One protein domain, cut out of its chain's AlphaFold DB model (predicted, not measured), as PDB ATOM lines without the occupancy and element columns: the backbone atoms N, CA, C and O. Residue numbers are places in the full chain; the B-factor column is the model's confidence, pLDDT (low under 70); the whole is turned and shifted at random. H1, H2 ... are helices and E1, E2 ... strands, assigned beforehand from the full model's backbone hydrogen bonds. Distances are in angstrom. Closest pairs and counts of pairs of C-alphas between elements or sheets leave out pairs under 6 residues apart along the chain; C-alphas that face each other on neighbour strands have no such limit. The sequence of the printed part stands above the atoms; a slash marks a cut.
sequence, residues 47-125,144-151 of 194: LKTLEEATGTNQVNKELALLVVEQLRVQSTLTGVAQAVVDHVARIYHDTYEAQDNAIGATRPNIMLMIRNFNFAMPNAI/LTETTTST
ATOM      1  N   LEU A  47     153.797 214.185 211.188       93.31
ATOM      2  CA  LEU A  47     152.702 213.848 210.274       93.31
ATOM      3  C   LEU A  47     153.126 214.006 208.813       93.31
ATOM      4  O   LEU A  47     152.922 213.088 208.026       93.31
ATOM      5  N   LYS A  48     153.767 215.128 208.476       91.00
ATOM      6  CA  LYS A  48     154.260 215.392 207.121       91.00
ATOM      7  C   LYS A  48     155.310 214.365 206.691       91.00
ATOM      8  O   LYS A  48     155.247 213.838 205.591       91.00
ATOM      9  N   THR A  49     156.247 214.051 207.578       89.75
ATOM     10  CA  THR A  49     157.278 213.036 207.343       89.75
ATOM     11  C   THR A  49     156.672 211.663 207.089       89.75
ATOM     12  O   THR A  49     157.108 210.970 206.178       89.75
ATOM     13  N   LEU A  50     155.656 211.274 207.865       91.50
ATOM     14  CA  LEU A  50     154.958 210.009 207.662       91.50
ATOM     15  C   LEU A  50     154.195 209.994 206.326       91.50
ATOM     16  O   LEU A  50     154.296 209.016 205.595       91.50
ATOM     17  N   GLU A  51     153.490 211.078 205.991       91.94
ATOM     18  CA  GLU A  51     152.764 211.242 204.723       91.94
ATOM     19  C   GLU A  51     153.680 211.108 203.502       91.94
ATOM     20  O   GLU A  51     153.389 210.335 202.592       91.94
ATOM     21  N   GLU A  52     154.805 211.826 203.499       87.69
ATOM     22  CA  GLU A  52     155.775 211.812 202.400       87.69
ATOM     23  C   GLU A  52     156.450 210.443 202.252       87.69
ATOM     24  O   GLU A  52     156.661 209.978 201.135       87.69
ATOM     25  N   ALA A  53     156.757 209.787 203.373       85.62
ATOM     26  CA  ALA A  53     157.474 208.519 203.378       85.62
ATOM     27  C   ALA A  53     156.586 207.320 202.995       85.62
ATOM     28  O   ALA A  53     157.060 206.386 202.348       85.62
ATOM     29  N   THR A  54     155.302 207.312 203.373       87.88
ATOM     30  CA  THR A  54     154.382 206.205 203.033       87.88
ATOM     31  C   THR A  54     153.508 206.493 201.814       87.88
ATOM     32  O   THR A  54     152.923 205.567 201.250       87.88
ATOM     33  N   GLY A  55     153.408 207.756 201.388       88.00
ATOM     34  CA  GLY A  55     152.506 208.193 200.320       88.00
ATOM     35  C   GLY A  55     151.023 208.045 200.678       88.00
ATOM     36  O   GLY A  55     150.173 207.974 199.786       88.00
ATOM     37  N   THR A  56     150.693 207.931 201.969       90.56
ATOM     38  CA  THR A  56     149.321 207.703 202.433       90.56
ATOM     39  C   THR A  56     148.522 208.996 202.522       90.56
ATOM     40  O   THR A  56     149.008 210.016 202.988       90.56
ATOM     41  N   ASN A  57     147.225 208.923 202.222       91.88
ATOM     42  CA  ASN A  57     146.280 210.009 202.517       91.88
ATOM     43  C   ASN A  57     145.595 209.831 203.888       91.88
ATOM     44  O   ASN A  57     144.670 210.567 204.229       91.88
ATOM     45  N   GLN A  58     145.957 208.791 204.650       95.19
ATOM     46  CA  GLN A  58     145.322 208.413 205.921       95.19
ATOM     47  C   GLN A  58     146.339 208.392 207.072       95.19
ATOM     48  O   GLN A  58     146.346 207.482 207.902       95.19
ATOM     49  N   VAL A  59     147.168 209.434 207.144       95.38
ATOM     50  CA  VAL A  59     148.299 209.578 208.078       95.38
ATOM     51  C   VAL A  59     147.891 209.327 209.533       95.38
ATOM     52  O   VAL A  59     148.537 208.563 210.244       95.38
ATOM     53  N   ASN A  60     146.763 209.897 209.972       95.38
ATOM     54  CA  ASN A  60     146.271 209.732 211.346       95.38
ATOM     55  C   ASN A  60     145.950 208.269 211.687       95.38
ATOM     56  O   ASN A  60     146.179 207.828 212.812       95.38
ATOM     57  N   LYS A  61     145.415 207.515 210.718       96.06
ATOM     58  CA  LYS A  61     145.103 206.093 210.890       96.06
ATOM     59  C   LYS A  61     146.388 205.275 210.972       96.06
ATOM     60  O   LYS A  61     146.489 204.418 211.843       96.06
ATOM     61  N   GLU A  62     147.352 205.539 210.095       96.12
ATOM     62  CA  GLU A  62     148.643 204.843 210.108       96.12
ATOM     63  C   GLU A  62     149.420 205.111 211.394       96.12
ATOM     64  O   GLU A  62     149.860 204.164 212.044       96.12
ATOM     65  N   LEU A  63     149.493 206.370 211.833       96.50
ATOM     66  CA  LEU A  63     150.137 206.724 213.095       96.50
ATOM     67  C   LEU A  63     149.479 206.009 214.285       96.50
ATOM     68  O   LEU A  63     150.172 205.442 215.129       96.50
ATOM     69  N   ALA A  64     148.144 205.982 214.337       96.62
ATOM     70  CA  ALA A  64     147.422 205.277 215.393       96.62
ATOM     71  C   ALA A  64     147.699 203.762 215.379       96.62
ATOM     72  O   ALA A  64     147.825 203.156 216.443       96.62
ATOM     73  N   LEU A  65     147.814 203.149 214.196       96.00
ATOM     74  CA  LEU A  65     148.143 201.730 214.058       96.00
ATOM     75  C   LEU A  65     149.571 201.425 214.525       96.00
ATOM     76  O   LEU A  65     149.752 200.470 215.278       96.00
ATOM     77  N   LEU A  66     150.546 202.264 214.163       96.19
ATOM     78  CA  LEU A  66     151.929 202.140 214.637       96.19
ATOM     79  C   LEU A  66     152.008 202.232 216.163       96.19
ATOM     80  O   LEU A  66     152.659 201.414 216.809       96.19
ATOM     81  N   VAL A  67     151.296 203.187 216.765       96.69
ATOM     82  CA  VAL A  67     151.236 203.319 218.227       96.69
ATOM     83  C   VAL A  67     150.600 202.086 218.871       96.69
ATOM     84  O   VAL A  67     151.117 201.587 219.868       96.69
ATOM     85  N   VAL A  68     149.516 201.551 218.304       96.44
ATOM     86  CA  VAL A  68     148.866 200.323 218.795       96.44
ATOM     87  C   VAL A  68     149.799 199.115 218.729       96.44
ATOM     88  O   VAL A  68     149.803 198.300 219.654       96.44
ATOM     89  N   GLU A  69     150.581 198.990 217.661       96.00
ATOM     90  CA  GLU A  69     151.588 197.940 217.527       96.00
ATOM     91  C   GLU A  69     152.657 198.073 218.616       96.00
ATOM     92  O   GLU A  69     152.910 197.121 219.356       96.00
ATOM     93  N   GLN A  70     153.207 199.276 218.800       95.25
ATOM     94  CA  GLN A  70     154.247 199.515 219.798       95.25
ATOM     95  C   GLN A  70     153.736 199.384 221.239       95.25
ATOM     96  O   GLN A  70     154.446 198.841 222.079       95.25
ATOM     97  N   LEU A  71     152.489 199.766 221.540       94.06
ATOM     98  CA  LEU A  71     151.870 199.559 222.861       94.06
ATOM     99  C   LEU A  71     151.796 198.078 223.262       94.06
ATOM    100  O   LEU A  71     151.784 197.761 224.450       94.06
ATOM    101  N   ARG A  72     151.735 197.161 222.290       93.94
ATOM    102  CA  ARG A  72     151.709 195.714 222.553       93.94
ATOM    103  C   ARG A  72     153.093 195.116 222.774       93.94
ATOM    104  O   ARG A  72     153.187 194.037 223.351       93.94
ATOM    105  N   VAL A  73     154.138 195.789 222.298       93.38
ATOM    106  CA  VAL A  73     155.521 195.298 222.321       93.38
ATOM    107  C   VAL A  73     156.309 195.929 223.464       93.38
ATOM    108  O   VAL A  73     156.975 195.217 224.212       93.38
ATOM    109  N   GLN A  74     156.219 197.247 223.615       93.12
ATOM    110  CA  GLN A  74     157.034 198.021 224.542       93.12
ATOM    111  C   GLN A  74     156.534 197.908 225.983       93.12
ATOM    112  O   GLN A  74     155.344 197.729 226.248       93.12
ATOM    113  N   SER A  75     157.460 198.069 226.923       90.25
ATOM    114  CA  SER A  75     157.184 197.981 228.357       90.25
ATOM    115  C   SER A  75     156.915 199.335 229.025       90.25
ATOM    116  O   SER A  75     156.474 199.385 230.173       90.25
ATOM    117  N   THR A  76     157.148 200.441 228.311       91.19
ATOM    118  CA  THR A  76     156.955 201.817 228.797       91.19
ATOM    119  C   THR A  76     156.362 202.705 227.702       91.19
ATOM    120  O   THR A  76     156.640 202.496 226.520       91.19
ATOM    121  N   LEU A  77     155.571 203.725 228.067       89.56
ATOM    122  CA  LEU A  77     155.013 204.686 227.098       89.56
ATOM    123  C   LEU A  77     156.100 205.509 226.395       89.56
ATOM    124  O   LEU A  77     155.973 205.785 225.203       89.56
ATOM    125  N   THR A  78     157.193 205.833 227.090       90.12
ATOM    126  CA  THR A  78     158.386 206.435 226.480       90.12
ATOM    127  C   THR A  78     158.940 205.558 225.368       90.12
ATOM    128  O   THR A  78     159.212 206.056 224.278       90.12
ATOM    129  N   GLY A  79     159.059 204.251 225.627       90.88
ATOM    130  CA  GLY A  79     159.514 203.274 224.642       90.88
ATOM    131  C   GLY A  79     158.585 203.199 223.435       90.88
ATOM    132  O   GLY A  79     159.064 203.156 222.308       90.88
ATOM    133  N   VAL A  80     157.265 203.269 223.647       94.31
ATOM    134  CA  VAL A  80     156.277 203.348 222.554       94.31
ATOM    135  C   VAL A  80     156.516 204.586 221.698       94.31
ATOM    136  O   VAL A  80     156.682 204.469 220.486       94.31
ATOM    137  N   ALA A  81     156.542 205.768 222.316       93.94
ATOM    138  CA  ALA A  81     156.695 207.024 221.593       93.94
ATOM    139  C   ALA A  81     158.024 207.074 220.822       93.94
ATOM    140  O   ALA A  81     158.039 207.480 219.663       93.94
ATOM    141  N   GLN A  82     159.117 206.598 221.425       92.19
ATOM    142  CA  GLN A  82     160.421 206.502 220.767       92.19
ATOM    143  C   GLN A  82     160.427 205.523 219.607       92.19
ATOM    144  O   GLN A  82     160.813 205.912 218.513       92.19
ATOM    145  N   ALA A  83     159.929 204.305 219.801       94.75
ATOM    146  CA  ALA A  83     159.915 203.309 218.738       94.75
ATOM    147  C   ALA A  83     159.121 203.787 217.512       94.75
ATOM    148  O   ALA A  83     159.534 203.544 216.381       94.75
ATOM    149  N   VAL A  84     158.012 204.508 217.717       95.50
ATOM    150  CA  VAL A  84     157.249 205.110 216.612       95.50
ATOM    151  C   VAL A  84     158.036 206.233 215.934       95.50
ATOM    152  O   VAL A  84     158.115 206.259 214.708       95.50
ATOM    153  N   VAL A  85     158.630 207.145 216.705       93.81
ATOM    154  CA  VAL A  85     159.455 208.246 216.178       93.81
ATOM    155  C   VAL A  85     160.637 207.710 215.361       93.81
ATOM    156  O   VAL A  85     160.852 208.162 214.237       93.81
ATOM    157  N   ASP A  86     161.343 206.707 215.877       92.25
ATOM    158  CA  ASP A  86     162.475 206.061 215.212       92.25
ATOM    159  C   ASP A  86     162.039 205.339 213.937       92.25
ATOM    160  O   ASP A  86     162.702 205.441 212.903       92.25
ATOM    161  N   HIS A  87     160.899 204.645 213.979       92.25
ATOM    162  CA  HIS A  87     160.335 203.974 212.811       92.25
ATOM    163  C   HIS A  87     160.029 204.967 211.681       92.25
ATOM    164  O   HIS A  87     160.444 204.750 210.545       92.25
ATOM    165  N   VAL A  88     159.364 206.087 211.985       91.31
ATOM    166  CA  VAL A  88     159.045 207.123 210.986       91.31
ATOM    167  C   VAL A  88     160.309 207.801 210.455       91.31
ATOM    168  O   VAL A  88     160.452 207.965 209.244       91.31
ATOM    169  N   ALA A  89     161.253 208.152 211.335       87.69
ATOM    170  CA  ALA A  89     162.524 208.754 210.936       87.69
ATOM    171  C   ALA A  89     163.323 207.841 209.998       87.69
ATOM    172  O   ALA A  89     163.944 208.319 209.046       87.69
ATOM    173  N   ARG A  90     163.286 206.530 210.256       88.50
ATOM    174  CA  ARG A  90     163.964 205.531 209.436       88.50
ATOM    175  C   ARG A  90     163.349 205.415 208.050       88.50
ATOM    176  O   ARG A  90     164.091 205.524 207.083       88.50
ATOM    177  N   ILE A  91     162.027 205.255 207.942       86.88
ATOM    178  CA  ILE A  91     161.370 205.164 206.626       86.88
ATOM    179  C   ILE A  91     161.635 206.440 205.828       86.88
ATOM    180  O   ILE A  91     161.999 206.354 204.663       86.88
ATOM    181  N   TYR A  92     161.534 207.614 206.458       84.62
ATOM    182  CA  TYR A  92     161.834 208.875 205.785       84.62
ATOM    183  C   TYR A  92     163.260 208.917 205.232       84.62
ATOM    184  O   TYR A  92     163.457 209.257 204.067       84.62
ATOM    185  N   HIS A  93     164.252 208.526 206.038       83.12
ATOM    186  CA  HIS A  93     165.636 208.457 205.579       83.12
ATOM    187  C   HIS A  93     165.797 207.459 204.427       83.12
ATOM    188  O   HIS A  93     166.352 207.828 203.401       83.12
ATOM    189  N   ASP A  94     165.235 206.255 204.541       83.56
ATOM    190  CA  ASP A  94     165.318 205.225 203.500       83.56
ATOM    191  C   ASP A  94     164.666 205.692 202.181       83.56
ATOM    192  O   ASP A  94     165.211 205.470 201.099       83.56
ATOM    193  N   THR A  95     163.524 206.386 202.252       79.81
ATOM    194  CA  THR A  95     162.845 206.944 201.069       79.81
ATOM    195  C   THR A  95     163.611 208.096 200.433       79.81
ATOM    196  O   THR A  95     163.638 208.208 199.210       79.81
ATOM    197  N   TYR A  96     164.260 208.931 201.245       73.25
ATOM    198  CA  TYR A  96     164.985 210.096 200.759       73.25
ATOM    199  C   TYR A  96     166.368 209.727 200.214       73.25
ATOM    200  O   TYR A  96     166.763 210.264 199.194       73.25
ATOM    201  N   GLU A  97     167.084 208.768 200.809       66.94
ATOM    202  CA  GLU A  97     168.349 208.247 200.258       66.94
ATOM    203  C   GLU A  97     168.139 207.503 198.927       66.94
ATOM    204  O   GLU A  97     169.011 207.502 198.060       66.94
ATOM    205  N   ALA A  98     166.966 206.891 198.725       62.72
ATOM    206  CA  ALA A  98     166.604 206.276 197.446       62.72
ATOM    207  C   ALA A  98     166.321 207.311 196.339       62.72
ATOM    208  O   ALA A  98     166.270 206.965 195.155       62.72
ATOM    209  N   GLN A  99     166.120 208.575 196.712       62.47
ATOM    210  CA  GLN A  99     165.759 209.663 195.825       62.47
ATOM    211  C   GLN A  99     166.956 210.619 195.769       62.47
ATOM    212  O   GLN A  99     167.208 211.346 196.715       62.47
ATOM    213  N   ASP A 100     167.701 210.628 194.660       55.44
ATOM    214  CA  ASP A 100     168.984 211.344 194.424       55.44
ATOM    215  C   ASP A 100     168.939 212.897 194.588       55.44
ATOM    216  O   ASP A 100     169.800 213.640 194.126       55.44
ATOM    217  N   ASN A 101     167.914 213.430 195.253       55.06
ATOM    218  CA  ASN A 101     167.664 214.829 195.571       55.06
ATOM    219  C   ASN A 101     168.259 215.228 196.935       55.06
ATOM    220  O   ASN A 101     167.568 215.804 197.766       55.06
ATOM    221  N   ALA A 102     169.555 215.003 197.166       54.12
ATOM    222  CA  ALA A 102     170.244 215.366 198.417       54.12
ATOM    223  C   ALA A 102     170.424 216.889 198.662       54.12
ATOM    224  O   ALA A 102     171.167 217.305 199.555       54.12
ATOM    225  N   ILE A 103     169.768 217.755 197.882       44.09
ATOM    226  CA  ILE A 103     169.877 219.213 198.004       44.09
ATOM    227  C   ILE A 103     168.676 219.728 198.807       44.09
ATOM    228  O   ILE A 103     167.611 219.986 198.255       44.09
ATOM    229  N   GLY A 104     168.861 219.901 200.122       49.38
ATOM    230  CA  GLY A 104     167.891 220.585 200.993       49.38
ATOM    231  C   GLY A 104     167.179 219.723 202.040       49.38
ATOM    232  O   GLY A 104     166.199 220.192 202.621       49.38
ATOM    233  N   ALA A 105     167.669 218.508 202.312       54.94
ATOM    234  CA  ALA A 105     167.152 217.587 203.330       54.94
ATOM    235  C   ALA A 105     167.252 218.173 204.751       54.94
ATOM    236  O   ALA A 105     168.160 217.875 205.529       54.94
ATOM    237  N   THR A 106     166.328 219.060 205.100       60.81
ATOM    238  CA  THR A 106     166.240 219.605 206.450       60.81
ATOM    239  C   THR A 106     165.565 218.550 207.309       60.81
ATOM    240  O   THR A 106     164.431 218.166 207.028       60.81
ATOM    241  N   ARG A 107     166.261 218.050 208.339       64.56
ATOM    242  CA  ARG A 107     165.690 217.043 209.241       64.56
ATOM    243  C   ARG A 107     164.397 217.592 209.859       64.56
ATOM    244  O   ARG A 107     164.439 218.664 210.471       64.56
ATOM    245  N   PRO A 108     163.262 216.893 209.715       68.31
ATOM    246  CA  PRO A 108     162.015 217.341 210.308       68.31
ATOM    247  C   PRO A 108     162.121 217.236 211.831       68.31
ATOM    248  O   PRO A 108     162.540 216.211 212.365       68.31
ATOM    249  N   ASN A 109     161.744 218.300 212.543       83.56
ATOM    250  CA  ASN A 109     161.557 218.215 213.987       83.56
ATOM    251  C   ASN A 109     160.307 217.369 214.253       83.56
ATOM    252  O   ASN A 109     159.194 217.784 213.912       83.56
ATOM    253  N   ILE A 110     160.509 216.185 214.824       90.25
ATOM    254  CA  ILE A 110     159.455 215.212 215.089       90.25
ATOM    255  C   ILE A 110     159.285 215.011 216.597       90.25
ATOM    256  O   ILE A 110     160.244 214.829 217.345       90.25
ATOM    257  N   MET A 111     158.034 215.055 217.040       93.38
ATOM    258  CA  MET A 111     157.626 214.823 218.421       93.38
ATOM    259  C   MET A 111     156.333 214.016 218.428       93.38
ATOM    260  O   MET A 111     155.406 214.309 217.660       93.38
ATOM    261  N   LEU A 112     156.267 213.050 219.341       95.25
ATOM    262  CA  LEU A 112     155.057 212.320 219.682       95.25
ATOM    263  C   LEU A 112     154.906 212.275 221.204       95.25
ATOM    264  O   LEU A 112     155.830 211.885 221.918       95.25
ATOM    265  N   MET A 113     153.730 212.659 221.689       95.56
ATOM    266  CA  MET A 113     153.320 212.504 223.077       95.56
ATOM    267  C   MET A 113     152.147 211.537 223.144       95.56
ATOM    268  O   MET A 113     151.191 211.666 222.375       95.56
ATOM    269  N   ILE A 114     152.213 210.583 224.069       94.19
ATOM    270  CA  ILE A 114     151.170 209.573 224.253       94.19
ATOM    271  C   ILE A 114     150.680 209.641 225.695       94.19
ATOM    272  O   ILE A 114     151.460 209.521 226.642       94.19
ATOM    273  N   ARG A 115     149.369 209.814 225.849       93.50
ATOM    274  CA  ARG A 115     148.656 209.725 227.123       93.50
ATOM    275  C   ARG A 115     147.810 208.461 227.103       93.50
ATOM    276  O   ARG A 115     146.846 208.388 226.345       93.50
ATOM    277  N   ASN A 116     148.151 207.469 227.918       91.06
ATOM    278  CA  ASN A 116     147.349 206.249 228.013       91.06
ATOM    279  C   ASN A 116     146.195 206.447 229.004       91.06
ATOM    280  O   ASN A 116     146.394 206.999 230.083       91.06
ATOM    281  N   PHE A 117     144.999 205.987 228.646       91.06
ATOM    282  CA  PHE A 117     143.841 205.971 229.540       91.06
ATOM    283  C   PHE A 117     143.506 204.545 229.962       91.06
ATOM    284  O   PHE A 117     143.530 204.238 231.144       91.06
ATOM    285  N   ASN A 118     143.210 203.673 228.995       89.25
ATOM    286  CA  ASN A 118     142.758 202.300 229.238       89.25
ATOM    287  C   ASN A 118     143.226 201.335 228.133       89.25
ATOM    288  O   ASN A 118     142.527 200.370 227.809       89.25
ATOM    289  N   PHE A 119     144.358 201.606 227.475       90.88
ATOM    290  CA  PHE A 119     144.935 200.657 226.527       90.88
ATOM    291  C   PHE A 119     145.835 199.659 227.259       90.88
ATOM    292  O   PHE A 119     146.738 200.046 228.002       90.88
ATOM    293  N   ALA A 120     145.583 198.368 227.043       88.81
ATOM    294  CA  ALA A 120     146.369 197.304 227.650       88.81
ATOM    295  C   ALA A 120     147.777 197.260 227.047       88.81
ATOM    296  O   ALA A 120     147.933 197.135 225.833       88.81
ATOM    297  N   MET A 121     148.787 197.308 227.911       91.25
ATOM    298  CA  MET A 121     150.189 197.099 227.562       91.25
ATOM    299  C   MET A 121     150.647 195.783 228.203       91.25
ATOM    300  O   MET A 121     150.985 195.778 229.385       91.25
ATOM    301  N   PRO A 122     150.616 194.650 227.476       88.88
ATOM    302  CA  PRO A 122     150.878 193.326 228.047       88.88
ATOM    303  C   PRO A 122     152.268 193.192 228.674       88.88
ATOM    304  O   PRO A 122     152.439 192.449 229.634       88.88
ATOM    305  N   ASN A 123     153.237 193.933 228.137       88.00
ATOM    306  CA  ASN A 123     154.625 193.929 228.587       88.00
ATOM    307  C   ASN A 123     154.945 195.109 229.511       88.00
ATOM    308  O   ASN A 123     156.120 195.345 229.790       88.00
ATOM    309  N   ALA A 124     153.938 195.885 229.933       84.12
ATOM    310  CA  ALA A 124     154.178 197.025 230.803       84.12
ATOM    311  C   ALA A 124     154.862 196.584 232.092       84.12
ATOM    312  O   ALA A 124     154.494 195.578 232.698       84.12
ATOM    313  N   ILE A 125     155.830 197.385 232.528       76.06
ATOM    314  CA  ILE A 125     156.380 197.261 233.872       76.06
ATOM    315  C   ILE A 125     155.323 197.826 234.819       76.06
ATOM    316  O   ILE A 125     155.321 199.007 235.153       76.06
ATOM    317  N   LEU A 144     153.556 206.924 235.103       47.34
ATOM    318  CA  LEU A 144     153.825 207.620 233.849       47.34
ATOM    319  C   LEU A 144     152.608 207.480 232.947       47.34
ATOM    320  O   LEU A 144     152.531 206.635 232.064       47.34
ATOM    321  N   THR A 145     151.597 208.285 233.229       48.28
ATOM    322  CA  THR A 145     150.388 208.315 232.415       48.28
ATOM    323  C   THR A 145     150.592 209.158 231.146       48.28
ATOM    324  O   THR A 145     149.741 209.134 230.261       48.28
ATOM    325  N   GLU A 146     151.714 209.880 231.041       48.16
ATOM    326  CA  GLU A 146     152.054 210.814 229.965       48.16
ATOM    327  C   GLU A 146     153.560 210.834 229.706       48.16
ATOM    328  O   GLU A 146     154.361 210.843 230.641       48.16
ATOM    329  N   THR A 147     153.962 210.835 228.437       53.72
ATOM    330  CA  THR A 147     155.371 210.984 228.061       53.72
ATOM    331  C   THR A 147     155.503 211.714 226.738       53.72
ATOM    332  O   THR A 147     154.793 211.387 225.789       53.72
ATOM    333  N   THR A 148     156.439 212.665 226.683       46.31
ATOM    334  CA  THR A 148     156.855 213.378 225.468       46.31
ATOM    335  C   THR A 148     158.240 212.911 225.055       46.31
ATOM    336  O   THR A 148     159.129 212.824 225.904       46.31
ATOM    337  N   THR A 149     158.452 212.684 223.760       57.66
ATOM    338  CA  THR A 149     159.797 212.434 223.246       57.66
ATOM    339  C   THR A 149     160.089 213.202 221.966       57.66
ATOM    340  O   THR A 149     159.231 213.356 221.098       57.66
ATOM    341  N   SER A 150     161.321 213.700 221.883       49.88
ATOM    342  CA  SER A 150     161.850 214.534 220.804       49.88
ATOM    343  C   SER A 150     163.260 214.065 220.466       49.88
ATOM    344  O   SER A 150     164.096 213.949 221.362       49.88
ATOM    345  N   THR A 151     163.539 213.811 219.193       48.69
ATOM    346  CA  THR A 151     164.871 213.425 218.719       48.69
ATOM    347  C   THR A 151     165.591 214.641 218.132       48.69
ATOM    348  O   THR A 151     165.268 215.111 217.045       48.69
TER     349      THR A 151
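AT A GLANCE: This is residues 47 to 125 and 144 to 151 of the 194 residues of an uncharacterized protein of Aphis glycines (UniProt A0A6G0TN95). A small antiparallel ribbon of two strands, E1 and E2, packs on the first part of one long helix, H3, while two shorter helices pack on H3 at steep angles, H2 on its residues 77 to 84 and H1 on its residues 88 to 95. Residues 98 to 104, in the long loop from H3 to E1, stick out. The printed part has 87 residues, with three named helices and two named strands in the order H1, H2, H3, E1, E2; the class is mostly helix. It is elongated, 43 by 24 by 16 A, and only just compact, close to loose, with a radius of gyration of the C-alphas of 14.1 A.

IN THESE COORDINATES: E1 is residues 111 to 116, 16.5 A long, and E2 is residues 146 to 150, with C-alpha 150 at (161.850, 214.534, 220.804). H3, residues 77 to 97, is 30.2 A long and begins at C-alpha 77 (155.013, 204.686, 227.098). H2, residues 59 to 73, is 21.4 A long. H1, residues 47 to 54, begins at C-alpha 47 (152.702, 213.848, 210.274).

HOW THE PARTS SIT: E1 and E2 are antiparallel neighbours at 167 degrees; N 114 and O 147 are within hydrogen-bond range at 3.2 A. The closest C-alphas of H3 and E1, Ala 81 and Leu 112, are 5.9 A apart. H2 touches H3 at a steep tilt of 53 degrees, opposite ways, closest at C-alphas Gln 70 and Val 80, 5.1 A. H1 touches H3 at a steep tilt of 54 degrees, the same way, closest at C-alphas Ala 53 and Tyr 92, 5.0 A. H1 touches H2 about perpendicular, at 85 degrees, closest at C-alphas Glu 51 and Val 59, 5.8 A. H1 and H2 are apart from E1 and E2. In H1, H2 and H3 every O i to N i+4 pair is within hydrogen-bond range.

THE WHOLE: The C-alphas farthest apart, those of Ile 103 and Asn 118, are 44.7 A apart. Residues 126 to 143 are not printed, and C-alphas 125 and 144 are 10.7 A apart across the cut. The link from H3 to E1, 13 residues, is long. The model's pLDDT is under 70 at residues 97 to 108 and 144 to 151.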